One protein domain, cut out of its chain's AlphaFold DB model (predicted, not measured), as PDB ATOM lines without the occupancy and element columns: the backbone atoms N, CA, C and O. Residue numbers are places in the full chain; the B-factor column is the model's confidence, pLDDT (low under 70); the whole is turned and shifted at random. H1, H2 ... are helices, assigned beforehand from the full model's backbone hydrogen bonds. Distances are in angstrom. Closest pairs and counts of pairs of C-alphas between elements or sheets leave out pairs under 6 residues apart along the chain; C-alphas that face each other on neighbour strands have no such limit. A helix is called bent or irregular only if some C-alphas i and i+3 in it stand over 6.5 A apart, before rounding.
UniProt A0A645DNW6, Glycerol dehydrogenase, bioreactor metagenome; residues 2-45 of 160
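Overview. This is residues 2 to 45 of the 160 residues of the protein "Glycerol dehydrogenase" of bioreactor metagenome (UniProt A0A645DNW6). A long helix, H2, has a shorter, sharply kinked helix, H1, packed on residues 25 to 32 near one end, while its other end, with residues 38 to 45, sticks out as a free arm that makes much of the length. A tight turn at the packed end joins the two helices, and H1 folds back over H2 at a steep slant. The printed part has 44 residues with two named helices, H1 then H2, and no named strand; the class is all helix. It is only just loose, close to compact, with a radius of gyration of the C-alphas of 11.4 A, and spans 38 by 18 by 13 A.

Along the chain. H2, residues 24 to 43, measures 26.4 A from C-alpha 24 at (208.466, 133.368, 151.789) to C-alpha 43 at (217.583, 118.573, 171.645). It is neither bent nor irregular, but only just: C-alphas 33 and 36 are 6.4 A apart. H1, residues 3 to 18, begins with C-alpha 3 at (213.562, 136.116, 167.523) and measures 21.5 A. It is irregular, with C-alphas 8 and 11 lying 7.9 A apart, and has a kink of 59 degrees near residue 10.

Arrangement. H2 touches H1 with residues 25 to 32 alone; the closest C-alphas are those of Leu 26 and Ala 13, 4.1 A apart. Their lines, that of H1 a rough one, stand at a steep tilt of 53 degrees, and they run opposite ways. The O i to N i+4 pairs within hydrogen-bond range are 14 of 16 in H2 and 10 of 12 in H1.

Size, cuts and confidence. The two C-alphas farthest apart are those of Ala 19 and Ala 45, at 37.8 A. Residues 38 to 45, of which 38 to 43 belong to H2, stand free; the body without them spans 25 by 16 by 12 A. The link from H1 to H2, 5 residues, is tight. The printed part has no cut, its mean pLDDT is 94.4, and no printed residue is under 70.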
ATOM      1  N   CYS A   2     215.244 132.167 166.957       81.62
ATOM      2  CA  CYS A   2     213.800 132.342 166.707       81.62
ATOM      3  C   CYS A   2     213.355 133.812 166.628       81.62
ATOM      4  O   CYS A   2     212.478 134.135 165.843       81.62
ATOM      5  N   LYS A   3     213.972 134.705 167.415       90.62
ATOM      6  CA  LYS A   3     213.562 136.116 167.523       90.62
ATOM      7  C   LYS A   3     213.660 136.885 166.202       90.62
ATOM      8  O   LYS A   3     212.691 137.498 165.775       90.62
ATOM      9  N   ASP A   4     214.830 136.862 165.567       93.00
ATOM     10  CA  ASP A   4     215.119 137.754 164.437       93.00
ATOM     11  C   ASP A   4     214.214 137.489 163.222       93.00
ATOM     12  O   ASP A   4     213.669 138.454 162.687       93.00
ATOM     13  N   PRO A   5     213.941 136.224 162.825       93.38
ATOM     14  CA  PRO A   5     212.956 135.949 161.781       93.38
ATOM     15  C   PRO A   5     211.550 136.450 162.128       93.38
ATOM     16  O   PRO A   5     210.851 136.942 161.248       93.38
ATOM     17  N   LEU A   6     211.132 136.364 163.395       95.62
ATOM     18  CA  LEU A   6     209.818 136.857 163.816       95.62
ATOM     19  C   LEU A   6     209.737 138.381 163.717       95.62
ATOM     20  O   LEU A   6     208.777 138.891 163.152       95.62
ATOM     21  N   LEU A   7     210.760 139.105 164.175       96.44
ATOM     22  CA  LEU A   7     210.812 140.566 164.047       96.44
ATOM     23  C   LEU A   7     210.888 141.023 162.588       96.44
ATOM     24  O   LEU A   7     210.292 142.032 162.221       96.44
ATOM     25  N   GLN A   8     211.615 140.286 161.750       96.69
ATOM     26  CA  GLN A   8     211.817 140.645 160.351       96.69
ATOM     27  C   GLN A   8     210.596 140.340 159.474       96.69
ATOM     28  O   GLN A   8     210.270 141.129 158.588       96.69
ATOM     29  N   TYR A   9     209.948 139.192 159.684       97.50
ATOM     30  CA  TYR A   9     208.911 138.679 158.784       97.50
ATOM     31  C   TYR A   9     207.513 138.644 159.404       97.50
ATOM     32  O   TYR A   9     206.549 138.487 158.664       97.50
ATOM     33  N   GLY A  10     207.373 138.807 160.723       96.81
ATOM     34  CA  GLY A  10     206.128 138.584 161.467       96.81
ATOM     35  C   GLY A  10     204.928 139.366 160.947       96.81
ATOM     36  O   GLY A  10     203.887 138.774 160.678       96.81
ATOM     37  N   THR A  11     205.076 140.678 160.744       97.19
ATOM     38  CA  THR A  11     203.978 141.526 160.257       97.19
ATOM     39  C   THR A  11     203.516 141.116 158.860       97.19
ATOM     40  O   THR A  11     202.318 140.966 158.628       97.19
ATOM     41  N   GLN A  12     204.454 140.883 157.935       98.00
ATOM     42  CA  GLN A  12     204.127 140.457 156.572       98.00
ATOM     43  C   GLN A  12     203.535 139.042 156.558       98.00
ATOM     44  O   GLN A  12     202.544 138.793 155.885       98.00
ATOM     45  N   ALA A  13     204.107 138.125 157.338       97.88
ATOM     46  CA  ALA A  13     203.624 136.756 157.462       97.88
ATOM     47  C   ALA A  13     202.183 136.695 157.976       97.88
ATOM     48  O   ALA A  13     201.406 135.883 157.480       97.88
ATOM     49  N   LEU A  14     201.816 137.549 158.937       97.38
ATOM     50  CA  LEU A  14     200.445 137.637 159.433       97.38
ATOM     51  C   LEU A  14     199.486 138.091 158.324       97.38
ATOM     52  O   LEU A  14     198.499 137.409 158.062       97.38
ATOM     53  N   GLN A  15     199.826 139.173 157.616       97.88
ATOM     54  CA  GLN A  15     199.028 139.684 156.493       97.88
ATOM     55  C   GLN A  15     198.872 138.644 155.375       97.88
ATOM     56  O   GLN A  15     197.781 138.440 154.843       97.88
ATOM     57  N   ASP A  16     199.957 137.948 155.035       98.38
ATOM     58  CA  ASP A  16     199.954 136.916 154.001       98.38
ATOM     59  C   ASP A  16     199.129 135.700 154.427       98.38
ATOM     60  O   ASP A  16     198.392 135.137 153.615       98.38
ATOM     61  N   CYS A  17     199.188 135.325 155.707       97.62
ATOM     62  CA  CYS A  17     198.363 134.263 156.272       97.62
ATOM     63  C   CYS A  17     196.869 134.617 156.211       97.62
ATOM     64  O   CYS A  17     196.068 133.785 155.781       97.62
ATOM     65  N   GLU A  18     196.491 135.841 156.585       97.25
ATOM     66  CA  GLU A  18     195.108 136.339 156.492       97.25
ATOM     67  C   GLU A  18     194.602 136.365 155.042       97.25
ATOM     68  O   GLU A  18     193.436 136.063 154.777       97.25
ATOM     69  N   ALA A  19     195.487 136.668 154.091       98.00
ATOM     70  CA  ALA A  19     195.196 136.655 152.661       98.00
ATOM     71  C   ALA A  19     195.228 135.248 152.025       98.00
ATOM     72  O   ALA A  19     194.931 135.109 150.837       98.00
ATOM     73  N   GLY A  20     195.599 134.203 152.775       97.62
ATOM     74  CA  GLY A  20     195.759 132.843 152.250       97.62
ATOM     75  C   GLY A  20     196.913 132.695 151.248       97.62
ATOM     76  O   GLY A  20     196.864 131.823 150.377       97.62
ATOM     77  N   MET A  21     197.938 133.548 151.336       98.06
ATOM     78  CA  MET A  21     199.088 133.579 150.435       98.06
ATOM     79  C   MET A  21     200.307 132.880 151.069       98.06
ATOM     80  O   MET A  21     200.829 133.349 152.078       98.06
ATOM     81  N   PRO A  22     200.822 131.783 150.483       97.00
ATOM     82  CA  PRO A  22     201.986 131.067 151.007       97.00
ATOM     83  C   PRO A  22     203.294 131.760 150.595       97.00
ATOM     84  O   PRO A  22     204.015 131.281 149.723       97.00
ATOM     85  N   SER A  23     203.571 132.922 151.180       98.31
ATOM     86  CA  SER A  23     204.771 133.705 150.883       98.31
ATOM     87  C   SER A  23     206.027 133.162 151.571       98.31
ATOM     88  O   SER A  23     205.958 132.409 152.547       98.31
ATOM     89  N   ASP A  24     207.192 133.632 151.116       98.12
ATOM     90  CA  ASP A  24     208.466 133.368 151.789       98.12
ATOM     91  C   ASP A  24     208.453 133.869 153.242       98.12
ATOM     92  O   ASP A  24     208.969 133.190 154.128       98.12
ATOM     93  N   ALA A  25     207.828 135.024 153.518       97.94
ATOM     94  CA  ALA A  25     207.720 135.575 154.869       97.94
ATOM     95  C   ALA A  25     206.923 134.641 155.791       97.94
ATOM     96  O   ALA A  25     207.374 134.329 156.897       97.94
ATOM     97  N   LEU A  26     205.782 134.130 155.314       98.06
ATOM     98  CA  LEU A  26     204.990 133.144 156.047       98.06
ATOM     99  C   LEU A  26     205.787 131.859 156.286       98.06
ATOM    100  O   LEU A  26     205.802 131.342 157.405       98.06
ATOM    101  N   GLN A  27     206.512 131.372 155.278       97.62
ATOM    102  CA  GLN A  27     207.373 130.203 155.434       97.62
ATOM    103  C   GLN A  27     208.453 130.423 156.505       97.62
ATOM    104  O   GLN A  27     208.660 129.537 157.336       97.62
ATOM    105  N   GLN A  28     209.117 131.584 156.533       97.44
ATOM    106  CA  GLN A  28     210.128 131.891 157.553       97.44
ATOM    107  C   GLN A  28     209.539 131.880 158.968       97.44
ATOM    108  O   GLN A  28     210.122 131.278 159.872       97.44
ATOM    109  N   VAL A  29     208.363 132.481 159.162       96.88
ATOM    110  CA  VAL A  29     207.692 132.500 160.472       96.88
ATOM    111  C   VAL A  29     207.245 131.101 160.895       96.88
ATOM    112  O   VAL A  29     207.442 130.724 162.049       96.88
ATOM    113  N   VAL A  30     206.724 130.284 159.977       96.06
ATOM    114  CA  VAL A  30     206.365 128.885 160.271       96.06
ATOM    115  C   VAL A  30     207.598 128.064 160.667       96.06
ATOM    116  O   VAL A  30     207.545 127.302 161.634       96.06
ATOM    117  N   LEU A  31     208.730 128.236 159.979       95.81
ATOM    118  CA  LEU A  31     209.988 127.568 160.339       95.81
ATOM    119  C   LEU A  31     210.495 128.002 161.724       95.81
ATOM    120  O   LEU A  31     210.976 127.167 162.496       95.81
ATOM    121  N   ALA A  32     210.360 129.284 162.069       94.88
ATOM    122  CA  ALA A  32     210.705 129.782 163.397       94.88
ATOM    123  C   ALA A  32     209.782 129.197 164.482       94.88
ATOM    124  O   ALA A  32     210.279 128.681 165.483       94.88
ATOM    125  N   ASN A  33     208.466 129.205 164.252       93.88
ATOM    126  CA  ASN A  33     207.457 128.788 165.230       93.88
ATOM    127  C   ASN A  33     207.358 127.277 165.438       93.88
ATOM    128  O   ASN A  33     206.988 126.858 166.531       93.88
ATOM    129  N   VAL A  34     207.632 126.469 164.410       94.00
ATOM    130  CA  VAL A  34     207.409 125.013 164.446       94.00
ATOM    131  C   VAL A  34     208.723 124.244 164.435       94.00
ATOM    132  O   VAL A  34     208.958 123.389 165.285       94.00
ATOM    133  N   VAL A  35     209.595 124.521 163.464       93.88
ATOM    134  CA  VAL A  35     210.812 123.719 163.276       93.88
ATOM    135  C   VAL A  35     211.858 124.073 164.325       93.88
ATOM    136  O   VAL A  35     212.420 123.186 164.963       93.88
ATOM    137  N   THR A  36     212.107 125.364 164.544       90.44
ATOM    138  CA  THR A  36     213.159 125.797 165.477       90.44
ATOM    139  C   THR A  36     212.782 125.505 166.928       90.44
ATOM    140  O   THR A  36     213.601 124.979 167.676       90.44
ATOM    141  N   THR A  37     211.536 125.774 167.318       88.62
ATOM    142  CA  THR A  37     211.005 125.403 168.643       88.62
ATOM    143  C   THR A  37     210.982 123.886 168.839       88.62
ATOM    144  O   THR A  37     211.362 123.410 169.905       88.62
ATOM    145  N   GLY A  38     210.634 123.115 167.800       90.50
ATOM    146  CA  GLY A  38     210.707 121.654 167.814       90.50
ATOM    147  C   GLY A  38     212.127 121.139 168.059       90.50
ATOM    148  O   GLY A  38     212.324 120.241 168.875       90.50
ATOM    149  N   TYR A  39     213.137 121.748 167.428       90.06
ATOM    150  CA  TYR A  39     214.534 121.411 167.710       90.06
ATOM    151  C   TYR A  39     214.921 121.695 169.157       90.06
ATOM    152  O   TYR A  39     215.559 120.845 169.770       90.06
ATOM    153  N   VAL A  40     214.534 122.847 169.710       87.88
ATOM    154  CA  VAL A  40     214.801 123.165 171.122       87.88
ATOM    155  C   VAL A  40     214.149 122.113 172.018       87.88
ATOM    156  O   VAL A  40     214.843 121.471 172.797       87.88
ATOM    157  N   SER A  41     212.863 121.830 171.810       87.38
ATOM    158  CA  SER A  41     212.111 120.851 172.602       87.38
ATOM    159  C   SER A  41     212.711 119.437 172.567       87.38
ATOM    160  O   SER A  41     212.670 118.732 173.572       87.38
ATOM    161  N   CYS A  42     213.280 119.010 171.434       89.19
ATOM    162  CA  CYS A  42     213.846 117.666 171.285       89.19
ATOM    163  C   CYS A  42     215.334 117.547 171.650       89.19
ATOM    164  O   CYS A  42     215.784 116.447 171.970       89.19
ATOM    165  N   LEU A  43     216.118 118.619 171.515       90.62
ATOM    166  CA  LEU A  43     217.583 118.573 171.645       90.62
ATOM    167  C   LEU A  43     218.097 119.207 172.938       90.62
ATOM    168  O   LEU A  43     219.253 118.986 173.300       90.62
ATOM    169  N   VAL A  44     217.266 119.990 173.619       85.75
ATOM    170  CA  VAL A  44     217.588 120.638 174.889       85.75
ATOM    171  C   VAL A  44     216.825 119.923 176.004       85.75
ATOM    172  O   VAL A  44     215.684 119.501 175.818       85.75
ATOM    173  N   ALA A  45     217.475 119.726 177.156       85.88
ATOM    174  CA  ALA A  45     216.810 119.119 178.304       85.88
ATOM    175  C   ALA A  45     215.633 119.995 178.759       85.88
ATOM    176  O   ALA A  45     215.728 121.221 178.747       85.88
TER     177      ALA A  45